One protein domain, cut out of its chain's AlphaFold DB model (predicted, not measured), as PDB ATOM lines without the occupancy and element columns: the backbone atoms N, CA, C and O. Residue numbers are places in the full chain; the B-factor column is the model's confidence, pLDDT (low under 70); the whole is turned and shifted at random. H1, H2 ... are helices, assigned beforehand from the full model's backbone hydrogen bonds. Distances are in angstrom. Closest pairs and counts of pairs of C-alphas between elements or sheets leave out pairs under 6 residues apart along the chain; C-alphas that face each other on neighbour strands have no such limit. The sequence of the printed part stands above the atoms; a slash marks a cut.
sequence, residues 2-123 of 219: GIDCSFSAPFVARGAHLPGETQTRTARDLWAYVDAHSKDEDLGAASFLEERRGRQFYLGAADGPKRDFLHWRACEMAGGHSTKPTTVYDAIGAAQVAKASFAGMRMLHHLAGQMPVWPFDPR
ATOM      1  N   GLY A   2     151.602  94.264 121.701       95.81
ATOM      2  CA  GLY A   2     152.292  95.407 121.108       95.81
ATOM      3  C   GLY A   2     151.989  95.515 119.624       95.81
ATOM      4  O   GLY A   2     151.970  94.489 118.947       95.81
ATOM      5  N   ILE A   3     151.764  96.733 119.144       95.81
ATOM      6  CA  ILE A   3     151.573  97.041 117.726       95.81
ATOM      7  C   ILE A   3     152.643  98.051 117.304       95.81
ATOM      8  O   ILE A   3     152.831  99.071 117.970       95.81
ATOM      9  N   ASP A   4     153.350  97.746 116.219       93.00
ATOM     10  CA  ASP A   4     154.428  98.579 115.676       93.00
ATOM     11  C   ASP A   4     153.882  99.583 114.652       93.00
ATOM     12  O   ASP A   4     154.013  99.425 113.440       93.00
ATOM     13  N   CYS A   5     153.176 100.595 115.154       94.00
ATOM     14  CA  CYS A   5     152.751 101.768 114.396       94.00
ATOM     15  C   CYS A   5     152.430 102.912 115.362       94.00
ATOM     16  O   CYS A   5     152.023 102.660 116.493       94.00
ATOM     17  N   SER A   6     152.536 104.168 114.934       95.56
ATOM     18  CA  SER A   6     152.202 105.288 115.817       95.56
ATOM     19  C   SER A   6     150.698 105.346 116.081       95.56
ATOM     20  O   SER A   6     149.895 105.396 115.151       95.56
ATOM     21  N   PHE A   7     150.305 105.386 117.354       97.88
ATOM     22  CA  PHE A   7     148.902 105.449 117.768       97.88
ATOM     23  C   PHE A   7     148.324 106.861 117.714       97.88
ATOM     24  O   PHE A   7     147.121 107.026 117.842       97.88
ATOM     25  N   SER A   8     149.135 107.897 117.528       97.75
ATOM     26  CA  SER A   8     148.645 109.252 117.268       97.75
ATOM     27  C   SER A   8     149.642 110.021 116.410       97.75
ATOM     28  O   SER A   8     150.737 109.539 116.109       97.75
ATOM     29  N   ALA A   9     149.258 111.229 116.020       96.62
ATOM     30  CA  ALA A   9     150.125 112.180 115.351       96.62
ATOM     31  C   ALA A   9     150.640 113.247 116.346       96.62
ATOM     32  O   ALA A   9     150.087 113.405 117.436       96.62
ATOM     33  N   PRO A  10     151.700 113.995 116.003       96.06
ATOM     34  CA  PRO A  10     152.166 115.133 116.796       96.06
ATOM     35  C   PRO A  10     151.064 116.165 117.053       96.06
ATOM     36  O   PRO A  10     150.353 116.549 116.124       96.06
ATOM     37  N   PHE A  11     150.978 116.656 118.291       97.12
ATOM     38  CA  PHE A  11     149.968 117.607 118.758       97.12
ATOM     39  C   PHE A  11     150.554 118.717 119.636       97.12
ATOM     40  O   PHE A  11     150.251 119.886 119.432       97.12
ATOM     41  N   VAL A  12     151.392 118.393 120.624       95.38
ATOM     42  CA  VAL A  12     151.811 119.326 121.681       95.38
ATOM     43  C   VAL A  12     152.646 120.469 121.119       95.38
ATOM     44  O   VAL A  12     152.343 121.624 121.408       95.38
ATOM     45  N   ALA A  13     153.656 120.152 120.304       91.69
ATOM     46  CA  ALA A  13     154.497 121.154 119.649       91.69
ATOM     47  C   ALA A  13     153.797 121.819 118.451       91.69
ATOM     48  O   ALA A  13     154.099 122.959 118.108       91.69
ATOM     49  N   ARG A  14     152.853 121.107 117.822       91.19
ATOM     50  CA  ARG A  14     152.181 121.524 116.583       91.19
ATOM     51  C   ARG A  14     150.891 122.326 116.823       91.19
ATOM     52  O   ARG A  14     150.394 122.985 115.918       91.19
ATOM     53  N   GLY A  15     150.327 122.254 118.027       92.31
ATOM     54  CA  GLY A  15     149.060 122.875 118.429       92.31
ATOM     55  C   GLY A  15     147.799 122.100 118.023       92.31
ATOM     56  O   GLY A  15     146.759 122.279 118.649       92.31
ATOM     57  N   ALA A  16     147.883 121.233 117.011       94.94
ATOM     58  CA  ALA A  16     146.822 120.332 116.569       94.94
ATOM     59  C   ALA A  16     147.427 119.146 115.802       94.94
ATOM     60  O   ALA A  16     148.521 119.274 115.247       94.94
ATOM     61  N   HIS A  17     146.698 118.030 115.698       96.62
ATOM     62  CA  HIS A  17     147.115 116.907 114.850       96.62
ATOM     63  C   HIS A  17     147.153 117.319 113.377       96.62
ATOM     64  O   HIS A  17     148.097 117.021 112.672       96.62
ATOM     65  N   LEU A  18     146.157 118.059 112.891       96.44
ATOM     66  CA  LEU A  18     146.124 118.569 111.515       96.44
ATOM     67  C   LEU A  18     145.750 120.058 111.555       96.44
ATOM     68  O   LEU A  18     144.571 120.398 111.405       96.44
ATOM     69  N   PRO A  19     146.718 120.955 111.837       95.25
ATOM     70  CA  PRO A  19     146.496 122.393 111.924       95.25
ATOM     71  C   PRO A  19     145.855 122.940 110.652       95.25
ATOM     72  O   PRO A  19     146.221 122.545 109.544       95.25
ATOM     73  N   GLY A  20     144.896 123.847 110.831       94.56
ATOM     74  CA  GLY A  20     144.134 124.454 109.738       94.56
ATOM     75  C   GLY A  20     143.047 123.561 109.133       94.56
ATOM     76  O   GLY A  20     142.285 124.042 108.305       94.56
ATOM     77  N   GLU A  21     142.943 122.296 109.548       94.88
ATOM     78  CA  GLU A  21     141.953 121.357 109.011       94.88
ATOM     79  C   GLU A  21     141.009 120.813 110.083       94.88
ATOM     80  O   GLU A  21     139.804 120.731 109.861       94.88
ATOM     81  N   THR A  22     141.532 120.469 111.264       87.62
ATOM     82  CA  THR A  22     140.723 119.866 112.331       87.62
ATOM     83  C   THR A  22     140.839 120.625 113.646       87.62
ATOM     84  O   THR A  22     141.876 121.207 113.959       87.62
ATOM     85  N   GLN A  23     139.775 120.556 114.448       86.44
ATOM     86  CA  GLN A  23     139.756 120.983 115.852       86.44
ATOM     87  C   GLN A  23     139.861 119.784 116.811       86.44
ATOM     88  O   GLN A  23     139.378 119.855 117.939       86.44
ATOM     89  N   THR A  24     140.436 118.661 116.360       89.19
ATOM     90  CA  THR A  24     140.632 117.468 117.204       89.19
ATOM     91  C   THR A  24     141.389 117.853 118.476       89.19
ATOM     92  O   THR A  24     142.353 118.614 118.410       89.19
ATOM     93  N   ARG A  25     140.947 117.367 119.642       94.19
ATOM     94  CA  ARG A  25     141.551 117.699 120.947       94.19
ATOM     95  C   ARG A  25     142.196 116.496 121.619       94.19
ATOM     96  O   ARG A  25     143.021 116.675 122.508       94.19
ATOM     97  N   THR A  26     141.833 115.291 121.195       97.81
ATOM     98  CA  THR A  26     142.353 114.028 121.722       97.81
ATOM     99  C   THR A  26     142.807 113.106 120.592       97.81
ATOM    100  O   THR A  26     142.408 113.283 119.438       97.81
ATOM    101  N   ALA A  27     143.614 112.095 120.915       97.94
ATOM    102  CA  ALA A  27     143.966 111.039 119.968       97.94
ATOM    103  C   ALA A  27     142.717 110.301 119.466       97.94
ATOM    104  O   ALA A  27     142.623 109.992 118.286       97.94
ATOM    105  N   ARG A  28     141.708 110.096 120.323       98.19
ATOM    106  CA  ARG A  28     140.441 109.463 119.921       98.19
ATOM    107  C   ARG A  28     139.677 110.291 118.891       98.19
ATOM    108  O   ARG A  28     139.126 109.714 117.956       98.19
ATOM    109  N   ASP A  29     139.688 111.620 119.025       98.06
ATOM    110  CA  ASP A  29     139.106 112.514 118.017       98.06
ATOM    111  C   ASP A  29     139.848 112.371 116.682       98.06
ATOM    112  O   ASP A  29     139.220 112.352 115.625       98.06
ATOM    113  N   LEU A  30     141.183 112.246 116.724       98.44
ATOM    114  CA  LEU A  30     141.986 111.979 115.532       98.44
ATOM    115  C   LEU A  30     141.625 110.625 114.914       98.44
ATOM    116  O   LEU A  30     141.420 110.568 113.710       98.44
ATOM    117  N   TRP A  31     141.508 109.554 115.698       98.56
ATOM    118  CA  TRP A  31     141.169 108.222 115.182       98.56
ATOM    119  C   TRP A  31     139.826 108.218 114.460       98.56
ATOM    120  O   TRP A  31     139.741 107.742 113.331       98.56
ATOM    121  N   ALA A  32     138.803 108.815 115.079       98.31
ATOM    122  CA  ALA A  32     137.483 108.958 114.473       98.31
ATOM    123  C   ALA A  32     137.535 109.797 113.187       98.31
ATOM    124  O   ALA A  32     136.892 109.466 112.195       98.31
ATOM    125  N   TYR A  33     138.330 110.871 113.185       98.38
ATOM    126  CA  TYR A  33     138.513 111.706 112.004       98.38
ATOM    127  C   TYR A  33     139.195 110.945 110.861       98.38
ATOM    128  O   TYR A  33     138.729 111.012 109.725       98.38
ATOM    129  N   VAL A  34     140.277 110.219 111.151       98.25
ATOM    130  CA  VAL A  34     141.016 109.429 110.160       98.25
ATOM    131  C   VAL A  34     140.116 108.361 109.555       98.25
ATOM    132  O   VAL A  34     140.074 108.242 108.333       98.25
ATOM    133  N   ASP A  35     139.360 107.633 110.379       98.38
ATOM    134  CA  ASP A  35     138.460 106.590 109.890       98.38
ATOM    135  C   ASP A  35     137.344 107.150 108.999       98.38
ATOM    136  O   ASP A  35     137.165 106.689 107.874       98.38
ATOM    137  N   ALA A  36     136.686 108.233 109.424       97.69
ATOM    138  CA  ALA A  36     135.624 108.873 108.644       97.69
ATOM    139  C   ALA A  36     136.098 109.475 107.304       97.69
ATOM    140  O   ALA A  36     135.283 109.696 106.407       97.69
ATOM    141  N   HIS A  37     137.397 109.760 107.161       97.69
ATOM    142  CA  HIS A  37     137.986 110.371 105.963       97.69
ATOM    143  C   HIS A  37     138.931 109.424 105.209       97.69
ATOM    144  O   HIS A  37     139.719 109.881 104.382       97.69
ATOM    145  N   SER A  38     138.857 108.118 105.476       97.19
ATOM    146  CA  SER A  38     139.587 107.089 104.732       97.19
ATOM    147  C   SER A  38     138.594 106.197 103.999       97.19
ATOM    148  O   SER A  38     137.761 105.542 104.618       97.19
ATOM    149  N   LYS A  39     138.682 106.155 102.667       94.69
ATOM    150  CA  LYS A  39     137.796 105.323 101.827       94.69
ATOM    151  C   LYS A  39     138.418 103.981 101.448       94.69
ATOM    152  O   LYS A  39     137.792 103.206 100.736       94.69
ATOM    153  N   ASP A  40     139.655 103.740 101.869       97.12
ATOM    154  CA  ASP A  40     140.395 102.539 101.506       97.12
ATOM    155  C   ASP A  40     139.794 101.292 102.185       97.12
ATOM    156  O   ASP A  40     139.326 101.348 103.331       97.12
ATOM    157  N   GLU A  41     139.846 100.163 101.480       95.94
ATOM    158  CA  GLU A  41     139.480  98.836 101.991       95.94
ATOM    159  C   GLU A  41     140.451  98.373 103.094       95.94
ATOM    160  O   GLU A  41     141.526  98.951 103.272       95.94
ATOM    161  N   ASP A  42     140.069  97.343 103.855       95.38
ATOM    162  CA  ASP A  42     140.921  96.678 104.858       95.38
ATOM    163  C   ASP A  42     141.632  97.626 105.842       95.38
ATOM    164  O   ASP A  42     142.782  97.418 106.227       95.38
ATOM    165  N   LEU A  43     140.938  98.692 106.262       97.19
ATOM    166  CA  LEU A  43     141.464  99.736 107.153       97.19
ATOM    167  C   LEU A  43     142.681 100.490 106.592       97.19
ATOM    168  O   LEU A  43     143.397 101.150 107.346       97.19
ATOM    169  N   GLY A  44     142.915 100.453 105.279       96.62
ATOM    170  CA  GLY A  44     143.940 101.264 104.633       96.62
ATOM    171  C   GLY A  44     143.736 102.764 104.887       96.62
ATOM    172  O   GLY A  44     142.644 103.222 105.204       96.62
ATOM    173  N   ALA A  45     144.789 103.563 104.750       96.81
ATOM    174  CA  ALA A  45     144.686 105.019 104.906       96.81
ATOM    175  C   ALA A  45     145.459 105.771 103.814       96.81
ATOM    176  O   ALA A  45     145.896 106.903 104.013       96.81
ATOM    177  N   ALA A  46     145.692 105.135 102.663       95.06
ATOM    178  CA  ALA A  46     146.443 105.755 101.578       95.06
ATOM    179  C   ALA A  46     145.708 106.991 101.042       95.06
ATOM    180  O   ALA A  46     146.326 108.049 100.918       95.06
ATOM    181  N   SER A  47     144.394 106.880 100.810       95.25
ATOM    182  CA  SER A  47     143.555 107.997 100.361       95.25
ATOM    183  C   SER A  47     143.621 109.197 101.313       95.25
ATOM    184  O   SER A  47     143.794 110.329 100.860       95.25
ATOM    185  N   PHE A  48     143.608 108.951 102.628       97.12
ATOM    186  CA  PHE A  48     143.686 109.999 103.647       97.12
ATOM    187  C   PHE A  48     144.946 110.862 103.508       97.12
ATOM    188  O   PHE A  48     144.870 112.089 103.623       97.12
ATOM    189  N   LEU A  49     146.095 110.227 103.254       95.94
ATOM    190  CA  LEU A  49     147.378 110.910 103.093       95.94
ATOM    191  C   LEU A  49     147.446 111.663 101.762       95.94
ATOM    192  O   LEU A  49     147.853 112.824 101.747       95.94
ATOM    193  N   GLU A  50     147.034 111.028 100.662       94.94
ATOM    194  CA  GLU A  50     147.090 111.617  99.317       94.94
ATOM    195  C   GLU A  50     146.202 112.867  99.199       94.94
ATOM    196  O   GLU A  50     146.651 113.896  98.694       94.94
ATOM    197  N   GLU A  51     144.987 112.853  99.759       96.69
ATOM    198  CA  GLU A  51     144.088 114.024  99.787       96.69
ATOM    199  C   GLU A  51     144.676 115.228 100.559       96.69
ATOM    200  O   GLU A  51     144.231 116.374 100.417       96.69
ATOM    201  N   ARG A  52     145.690 114.984 101.394       96.31
ATOM    202  CA  ARG A  52     146.362 115.970 102.259       96.31
ATOM    203  C   ARG A  52     147.834 116.175 101.892       96.31
ATOM    204  O   ARG A  52     148.573 116.832 102.638       96.31
ATOM    205  N   ARG A  53     148.257 115.650 100.742       95.50
ATOM    206  CA  ARG A  53     149.605 115.803 100.197       95.50
ATOM    207  C   ARG A  53     149.979 117.277 100.055       95.50
ATOM    208  O   ARG A  53     149.172 118.095  99.619       95.50
ATOM    209  N   GLY A  54     151.190 117.629 100.483       95.00
ATOM    210  CA  GLY A  54     151.711 119.000 100.438       95.00
ATOM    211  C   GLY A  54     151.058 119.987 101.409       95.00
ATOM    212  O   GLY A  54     151.558 121.094 101.565       95.00
ATOM    213  N   ARG A  55     149.983 119.596 102.108       95.31
ATOM    214  CA  ARG A  55     149.348 120.400 103.168       95.31
ATOM    215  C   ARG A  55     149.707 119.891 104.560       95.31
ATOM    216  O   ARG A  55     150.019 120.674 105.449       95.31
ATOM    217  N   GLN A  56     149.640 118.575 104.743       95.06
ATOM    218  CA  GLN A  56     149.918 117.908 106.019       95.06
ATOM    219  C   GLN A  56     151.037 116.876 105.883       95.06
ATOM    220  O   GLN A  56     151.816 116.702 106.816       95.06
ATOM    221  N   PHE A  57     151.126 116.215 104.725       95.62
ATOM    222  CA  PHE A  57     152.051 115.111 104.484       95.62
ATOM    223  C   PHE A  57     153.052 115.440 103.383       95.62
ATOM    224  O   PHE A  57     152.681 115.959 102.328       95.62
ATOM    225  N   TYR A  58     154.306 115.064 103.621       95.19
ATOM    226  CA  TYR A  58     155.371 115.078 102.628       95.19
ATOM    227  C   TYR A  58     155.446 113.719 101.929       95.19
ATOM    228  O   TYR A  58     155.854 112.731 102.539       95.19
ATOM    229  N   LEU A  59     155.056 113.655 100.659       93.69
ATOM    230  CA  LEU A  59     155.099 112.452  99.821       93.69
ATOM    231  C   LEU A  59     156.196 112.543  98.749       93.69
ATOM    232  O   LEU A  59     156.627 111.519  98.217       93.69
ATOM    233  N   GLY A  60     156.696 113.741  98.445       93.38
ATOM    234  CA  GLY A  60     157.797 113.926  97.505       93.38
ATOM    235  C   GLY A  60     158.282 115.367  97.388       93.38
ATOM    236  O   GLY A  60     157.667 116.295  97.896       93.38
ATOM    237  N   ALA A  61     159.380 115.566  96.655       93.00
ATOM    238  CA  ALA A  61     160.019 116.879  96.505       93.00
ATOM    239  C   ALA A  61     159.107 117.963  95.891       93.00
ATOM    240  O   ALA A  61     159.331 119.148  96.116       93.00
ATOM    241  N   ALA A  62     158.075 117.563  95.139       94.38
ATOM    242  CA  ALA A  62     157.071 118.475  94.585       94.38
ATOM    243  C   ALA A  62     156.185 119.139  95.659       94.38
ATOM    244  O   ALA A  62     155.541 120.143  95.375       94.38
ATOM    245  N   ASP A  63     156.178 118.606  96.881       95.06
ATOM    246  CA  ASP A  63     155.337 119.074  97.985       95.06
ATOM    247  C   ASP A  63     155.975 120.247  98.753       95.06
ATOM    248  O   ASP A  63     155.359 120.808  99.655       95.06
ATOM    249  N   GLY A  64     157.212 120.617  98.401       95.12
ATOM    250  CA  GLY A  64     157.987 121.674  99.045       95.12
ATOM    251  C   GLY A  64     159.141 121.151  99.911       95.12
ATOM    252  O   GLY A  64     159.510 119.974  99.844       95.12
ATOM    253  N   PRO A  65     159.776 122.023 100.713       95.19
ATOM    254  CA  PRO A  65     160.903 121.637 101.552       95.19
ATOM    255  C   PRO A  65     160.483 120.624 102.627       95.19
ATOM    256  O   PRO A  65     159.715 120.944 103.529       95.19
ATOM    257  N   LYS A  66     161.058 119.413 102.598       92.69
ATOM    258  CA  LYS A  66     160.744 118.323 103.547       92.69
ATOM    259  C   LYS A  66     160.703 118.764 105.014       92.69
ATOM    260  O   LYS A  66     159.837 118.323 105.760       92.69
ATOM    261  N   ARG A  67     161.634 119.635 105.425       93.25
ATOM    262  CA  ARG A  67     161.761 120.136 106.806       93.25
ATOM    263  C   ARG A  67     160.481 120.783 107.345       93.25
ATOM    264  O   ARG A  67     160.263 120.733 108.547       93.25
ATOM    265  N   ASP A  68     159.636 121.328 106.472       93.50
ATOM    266  CA  ASP A  68     158.415 122.037 106.862       93.50
ATOM    267  C   ASP A  68     157.318 121.056 107.344       93.50
ATOM    268  O   ASP A  68     156.378 121.438 108.045       93.50
ATOM    269  N   PHE A  69     157.485 119.761 107.050       93.25
ATOM    270  CA  PHE A  69     156.594 118.668 107.452       93.25
ATOM    271  C   PHE A  69     157.123 117.860 108.645       93.25
ATOM    272  O   PHE A  69     156.407 117.019 109.186       93.25
ATOM    273  N   LEU A  70     158.374 118.076 109.066       91.38
ATOM    274  CA  LEU A  70     159.009 117.260 110.098       91.38
ATOM    275  C   LEU A  70     158.600 117.717 111.503       91.38
ATOM    276  O   LEU A  70     159.269 118.535 112.130       91.38
ATOM    277  N   HIS A  71     157.497 117.157 111.994       93.31
ATOM    278  CA  HIS A  71     156.983 117.376 113.349       93.31
ATOM    279  C   HIS A  71     156.954 116.047 114.092       93.31
ATOM    280  O   HIS A  71     156.497 115.071 113.518       93.31
ATOM    281  N   TRP A  72     157.381 115.985 115.347       94.25
ATOM    282  CA  TRP A  72     157.450 114.733 116.116       94.25
ATOM    283  C   TRP A  72     156.587 114.791 117.366       94.25
ATOM    284  O   TRP A  72     156.329 115.871 117.902       94.25
ATOM    285  N   ARG A  73     156.153 113.619 117.834       95.94
ATOM    286  CA  ARG A  73     155.516 113.486 119.147       95.94
ATOM    287  C   ARG A  73     156.555 113.666 120.249       95.94
ATOM    288  O   ARG A  73     157.746 113.432 120.049       95.94
ATOM    289  N   ALA A  74     156.103 114.013 121.446       95.31
ATOM    290  CA  ALA A  74     156.964 114.153 122.611       95.31
ATOM    291  C   ALA A  74     157.758 112.868 122.908       95.31
ATOM    292  O   ALA A  74     158.946 112.951 123.216       95.31
ATOM    293  N   CYS A  75     157.143 111.687 122.752       93.75
ATOM    294  CA  CYS A  75     157.821 110.407 122.977       93.75
ATOM    295  C   CYS A  75     158.992 110.183 122.008       93.75
ATOM    296  O   CYS A  75     160.063 109.754 122.424       93.75
ATOM    297  N   GLU A  76     158.840 110.554 120.737       92.81
ATOM    298  CA  GLU A  76     159.881 110.427 119.708       92.81
ATOM    299  C   GLU A  76     161.110 111.297 120.027       92.81
ATOM    300  O   GLU A  76     162.234 110.962 119.647       92.81
ATOM    301  N   MET A  77     160.913 112.379 120.784       92.00
ATOM    302  CA  MET A  77     161.964 113.321 121.173       92.00
ATOM    303  C   MET A  77     162.560 113.063 122.563       92.00
ATOM    304  O   MET A  77     163.576 113.677 122.897       92.00
ATOM    305  N   ALA A  78     161.989 112.147 123.355       88.75
ATOM    306  CA  ALA A  78     162.391 111.894 124.744       88.75
ATOM    307  C   ALA A  78     163.888 111.546 124.883       88.75
ATOM    308  O   ALA A  78     164.569 112.047 125.774       88.75
ATOM    309  N   GLY A  79     164.439 110.797 123.923       77.38
ATOM    310  CA  GLY A  79     165.848 110.391 123.893       77.38
ATOM    311  C   GLY A  79     166.845 111.455 123.404       77.38
ATOM    312  O   GLY A  79     167.971 111.096 123.055       77.38
ATOM    313  N   GLY A  80     166.455 112.730 123.284       66.75
ATOM    314  CA  GLY A  80     167.373 113.840 122.994       66.75
ATOM    315  C   GLY A  80     168.134 113.715 121.667       66.75
ATOM    316  O   GLY A  80     169.349 113.889 121.636       66.75
ATOM    317  N   HIS A  81     167.442 113.385 120.571       68.56
ATOM    318  CA  HIS A  81     168.018 113.153 119.229       68.56
ATOM    319  C   HIS A  81     169.051 112.009 119.139       68.56
ATOM    320  O   HIS A  81     169.689 111.826 118.099       68.56
ATOM    321  N   SER A  82     169.209 111.192 120.190       67.75
ATOM    322  CA  SER A  82     170.050 109.983 120.140       67.75
ATOM    323  C   SER A  82     169.532 108.942 119.134       67.75
ATOM    324  O   SER A  82     170.258 108.022 118.732       67.75
ATOM    325  N   THR A  83     168.283 109.102 118.702       72.56
ATOM    326  CA  THR A  83     167.616 108.426 117.591       72.56
ATOM    327  C   THR A  83     167.153 109.455 116.560       72.56
ATOM    328  O   THR A  83     166.924 110.617 116.884       72.56
ATOM    329  N   LYS A  84     167.000 109.022 115.303       79.44
ATOM    330  CA  LYS A  84     166.397 109.816 114.223       79.44
ATOM    331  C   LYS A  84     165.035 109.207 113.868       79.44
ATOM    332  O   LYS A  84     164.975 108.447 112.903       79.44
ATOM    333  N   PRO A  85     163.992 109.425 114.688       83.38
ATOM    334  CA  PRO A  85     162.670 108.886 114.402       83.38
ATOM    335  C   PRO A  85     162.114 109.505 113.118       83.38
ATOM    336  O   PRO A  85     162.328 110.687 112.837       83.38
ATOM    337  N   THR A  86     161.380 108.713 112.347       85.94
ATOM    338  CA  THR A  86     160.588 109.220 111.225       85.94
ATOM    339  C   THR A  86     159.223 109.633 111.752       85.94
ATOM    340  O   THR A  86     158.568 108.855 112.438       85.94
ATOM    341  N   THR A  87     158.798 110.853 111.440       91.25
ATOM    342  CA  THR A  87     157.451 111.317 111.780       91.25
ATOM    343  C   THR A  87     156.397 110.691 110.869       91.25
ATOM    344  O   THR A  87     156.651 110.445 109.691       91.25
ATOM    345  N   VAL A  88     155.176 110.529 111.380       94.19
ATOM    346  CA  VAL A  88     154.001 110.126 110.593       94.19
ATOM    347  C   VAL A  88     153.628 111.115 109.476       94.19
ATOM    348  O   VAL A  88     152.838 110.759 108.608       94.19
ATOM    349  N   TYR A  89     154.181 112.335 109.462       94.56
ATOM    350  CA  TYR A  89     153.983 113.289 108.359       94.56
ATOM    351  C   TYR A  89     154.965 113.104 107.195       94.56
ATOM    352  O   TYR A  89     154.726 113.608 106.095       94.56
ATOM    353  N   ASP A  90     156.058 112.375 107.416       92.75
ATOM    354  CA  ASP A  90     157.017 112.002 106.382       92.75
ATOM    355  C   ASP A  90     156.537 110.710 105.715       92.75
ATOM    356  O   ASP A  90     156.867 109.597 106.121       92.75
ATOM    357  N   ALA A  91     155.699 110.871 104.696       91.00
ATOM    358  CA  ALA A  91     155.045 109.786 103.977       91.00
ATOM    359  C   ALA A  91     155.858 109.289 102.767       91.00
ATOM    360  O   ALA A  91     155.334 108.565 101.917       91.00
ATOM    361  N   ILE A  92     157.140 109.658 102.681       84.75
ATOM    362  CA  ILE A  92     158.029 109.232 101.603       84.75
ATOM    363  C   ILE A  92     158.700 107.884 101.905       84.75
ATOM    364  O   ILE A  92     159.132 107.595 103.022       84.75
ATOM    365  N   GLY A  93     158.890 107.086 100.856       67.38
ATOM    366  CA  GLY A  93     159.766 105.917 100.876       67.38
ATOM    367  C   GLY A  93     159.110 104.606 101.315       67.38
ATOM    368  O   GLY A  93     157.939 104.527 101.679       67.38
ATOM    369  N   ALA A  94     159.905 103.537 101.251       52.69
ATOM    370  CA  ALA A  94     159.450 102.160 101.455       52.69
ATOM    371  C   ALA A  94     158.987 101.857 102.889       52.69
ATOM    372  O   ALA A  94     158.285 100.877 103.101       52.69
ATOM    373  N   ALA A  95     159.363 102.687 103.866       54.97
ATOM    374  CA  ALA A  95     159.071 102.426 105.270       54.97
ATOM    375  C   ALA A  95     157.573 102.532 105.609       54.97
ATOM    376  O   ALA A  95     157.183 102.019 106.646       54.97
ATOM    377  N   GLN A  96     156.751 103.179 104.761       71.25
ATOM    378  CA  GLN A  96     155.281 103.289 104.874       71.25
ATOM    379  C   GLN A  96     154.754 103.578 106.301       71.25
ATOM    380  O   GLN A  96     153.588 103.319 106.588       71.25
ATOM    381  N   VAL A  97     155.583 104.165 107.178       81.88
ATOM    382  CA  VAL A  97     155.285 104.368 108.606       81.88
ATOM    383  C   VAL A  97     154.050 105.235 108.758       81.88
ATOM    384  O   VAL A  97     153.177 104.926 109.563       81.88
ATOM    385  N   ALA A  98     153.942 106.275 107.930       92.19
ATOM    386  CA  ALA A  98     152.764 107.120 107.857       92.19
ATOM    387  C   ALA A  98     151.507 106.283 107.559       92.19
ATOM    388  O   ALA A  98     150.619 106.201 108.402       92.19
ATOM    389  N   LYS A  99     151.452 105.578 106.419       93.50
ATOM    390  CA  LYS A  99     150.266 104.788 106.038       93.50
ATOM    391  C   LYS A  99     149.906 103.727 107.075       93.50
ATOM    392  O   LYS A  99     148.736 103.614 107.418       93.50
ATOM    393  N   ALA A 100     150.894 103.002 107.601       92.94
ATOM    394  CA  ALA A 100     150.677 101.999 108.641       92.94
ATOM    395  C   ALA A 100     150.133 102.619 109.937       92.94
ATOM    396  O   ALA A 100     149.226 102.063 110.543       92.94
ATOM    397  N   SER A 101     150.632 103.791 110.336       96.25
ATOM    398  CA  SER A 101     150.159 104.492 111.536       96.25
ATOM    399  C   SER A 101     148.731 104.998 111.375       96.25
ATOM    400  O   SER A 101     147.908 104.769 112.252       96.25
ATOM    401  N   PHE A 102     148.393 105.619 110.243       97.50
ATOM    402  CA  PHE A 102     147.022 106.079 110.004       97.50
ATOM    403  C   PHE A 102     146.039 104.912 109.816       97.50
ATOM    404  O   PHE A 102     144.932 104.978 110.343       97.50
ATOM    405  N   ALA A 103     146.450 103.808 109.186       97.69
ATOM    406  CA  ALA A 103     145.670 102.566 109.173       97.69
ATOM    407  C   ALA A 103     145.485 101.994 110.593       97.69
ATOM    408  O   ALA A 103     144.382 101.622 110.994       97.69
ATOM    409  N   GLY A 104     146.545 102.012 111.405       97.75
ATOM    410  CA  GLY A 104     146.498 101.655 112.821       97.75
ATOM    411  C   GLY A 104     145.517 102.522 113.610       97.75
ATOM    412  O   GLY A 104     144.757 102.001 114.416       97.75
ATOM    413  N   MET A 105     145.444 103.826 113.339       98.50
ATOM    414  CA  MET A 105     144.457 104.717 113.960       98.50
ATOM    415  C   MET A 105     143.015 104.340 113.591       98.50
ATOM    416  O   MET A 105     142.151 104.389 114.465       98.50
ATOM    417  N   ARG A 106     142.750 103.890 112.354       98.50
ATOM    418  CA  ARG A 106     141.435 103.330 111.979       98.50
ATOM    419  C   ARG A 106     141.119 102.066 112.776       98.50
ATOM    420  O   ARG A 106     140.046 101.950 113.361       98.50
ATOM    421  N   MET A 107     142.082 101.149 112.890       98.19
ATOM    422  CA  MET A 107     141.947  99.957 113.738       98.19
ATOM    423  C   MET A 107     141.635 100.333 115.197       98.19
ATOM    424  O   MET A 107     140.728  99.765 115.803       98.19
ATOM    425  N   LEU A 108     142.347 101.310 115.763       98.50
ATOM    426  CA  LEU A 108     142.125 101.782 117.132       98.50
ATOM    427  C   LEU A 108     140.752 102.433 117.313       98.50
ATOM    428  O   LEU A 108     140.151 102.261 118.373       98.50
ATOM    429  N   HIS A 109     140.232 103.137 116.300       98.38
ATOM    430  CA  HIS A 109     138.871 103.673 116.328       98.38
ATOM    431  C   HIS A 109     137.838 102.556 116.522       98.38
ATOM    432  O   HIS A 109     137.001 102.647 117.417       98.38
ATOM    433  N   HIS A 110     137.943 101.472 115.749       97.19
ATOM    434  CA  HIS A 110     137.014 100.345 115.850       97.19
ATOM    435  C   HIS A 110     137.196  99.509 117.124       97.19
ATOM    436  O   HIS A 110     136.224  98.950 117.630       97.19
ATOM    437  N   LEU A 111     138.414  99.425 117.668       95.94
ATOM    438  CA  LEU A 111     138.696  98.707 118.920       95.94
ATOM    439  C   LEU A 111     138.410  99.533 120.183       95.94
ATOM    440  O   LEU A 111     138.368  98.974 121.284       95.94
ATOM    441  N   ALA A 112     138.209 100.847 120.050       91.56
ATOM    442  CA  ALA A 112     137.918 101.728 121.170       91.56
ATOM    443  C   ALA A 112     136.689 101.240 121.953       91.56
ATOM    444  O   ALA A 112     135.633 100.967 121.391       91.56
ATOM    445  N   GLY A 113     136.837 101.115 123.275       89.75
ATOM    446  CA  GLY A 113     135.785 100.611 124.164       89.75
ATOM    447  C   GLY A 113     135.669  99.083 124.227       89.75
ATOM    448  O   GLY A 113     135.070  98.575 125.169       89.75
ATOM    449  N   GLN A 114     136.281  98.346 123.293       94.56
ATOM    450  CA  GLN A 114     136.323  96.876 123.314       94.56
ATOM    451  C   GLN A 114     137.588  96.345 123.996       94.56
ATOM    452  O   GLN A 114     137.556  95.318 124.673       94.56
ATOM    453  N   MET A 115     138.708  97.051 123.838       94.56
ATOM    454  CA  MET A 115     139.983  96.721 124.467       94.56
ATOM    455  C   MET A 115     140.694  98.010 124.894       94.56
ATOM    456  O   MET A 115     140.708  98.968 124.117       94.56
ATOM    457  N   PRO A 116     141.289  98.065 126.099       97.19
ATOM    458  CA  PRO A 116     142.015  99.250 126.524       97.19
ATOM    459  C   PRO A 116     143.250  99.480 125.643       97.19
ATOM    460  O   PRO A 116     143.924  98.533 125.216       97.19
ATOM    461  N   VAL A 117     143.557 100.751 125.399       98.19
ATOM    462  CA  VAL A 117     144.716 101.209 124.629       98.19
ATOM    463  C   VAL A 117     145.555 102.122 125.511       98.19
ATOM    464  O   VAL A 117     145.161 103.247 125.804       98.19
ATOM    465  N   TRP A 118     146.727 101.669 125.939       97.88
ATOM    466  CA  TRP A 118     147.628 102.505 126.728       97.88
ATOM    467  C   TRP A 118     148.397 103.475 125.810       97.88
ATOM    468  O   TRP A 118     148.792 103.079 124.711       97.88
ATOM    469  N   PRO A 119     148.624 104.732 126.233       97.69
ATOM    470  CA  PRO A 119     148.283 105.307 127.542       97.69
ATOM    471  C   PRO A 119     146.920 106.022 127.597       97.69
ATOM    472  O   PRO A 119     146.619 106.676 128.593       97.69
ATOM    473  N   PHE A 120     146.104 105.925 126.546       98.00
ATOM    474  CA  PHE A 120     144.805 106.604 126.452       98.00
ATOM    475  C   PHE A 120     143.760 106.045 127.428       98.00
ATOM    476  O   PHE A 120     142.870 106.776 127.855       98.00
ATOM    477  N   ASP A 121     143.895 104.768 127.785       97.19
ATOM    478  CA  ASP A 121     143.119 104.058 128.795       97.19
ATOM    479  C   ASP A 121     144.008 103.611 129.964       97.19
ATOM    480  O   ASP A 121     145.203 103.341 129.780       97.19
ATOM    481  N   PRO A 122     143.439 103.469 131.176       94.00
ATOM    482  CA  PRO A 122     144.155 102.883 132.298       94.00
ATOM    483  C   PRO A 122     144.520 101.420 132.018       94.00
ATOM    484  O   PRO A 122     143.757 100.662 131.417       94.00
ATOM    485  N   ARG A 123     145.681 100.996 132.529       93.62
ATOM    486  CA  ARG A 123     146.102  99.590 132.498       93.62
ATOM    487  C   ARG A 123     145.081  98.735 133.269       93.62
ATOM    488  O   ARG A 123     144.843  99.009 134.448       93.62
TER     489      ARG A 123
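Overview. This is residues 2 to 123 of the 219 residues of an uncharacterized protein of Sphingomonas sp. OV641 (UniProt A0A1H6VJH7). Largely loops, with little regular structure: H1 and H5 cross about perpendicular, H2 near both, while short H3 and H4 lie farther out among long unnamed stretches and residues 78 to 83 stick out. The 122 printed residues hold five named helices, H1 to H5 in order, and no named strand; the class is all helix, with only 38 residues in named elements. The whole is compact, radius of gyration of the C-alphas 14.0 A, spans 41 by 36 by 29 A.

Along the chain. H1, residues 27 to 36, begins at C-alpha 27 (143.966, 111.039, 119.968) and is 14.2 A long. H2 is 46 to 50, H3 66 to 69, H4 74 to 77. H5, 97 to 111, 20.3 A, ends at C-alpha 111 (138.696, 98.707, 118.920).

Arrangement. H1 and H5 touch at 85 degrees, closest C-alphas Asp 35 and Arg 106, 4.9 A. H2 is close to H5 but not clearly touching, closest C-alphas Ala 46 and Lys 99, 6.0 A. H3 and H4 touch no helix. Every O i to N i+4 pair is within hydrogen-bond range in H1, H2 and H5; H3 and H4 are too short for one.

Size, cuts and confidence. The printed part has no cut. Links H2 to H3 and H4 to H5 are long. Residues 80 to 82 and 93 to 95 have pLDDT under 70.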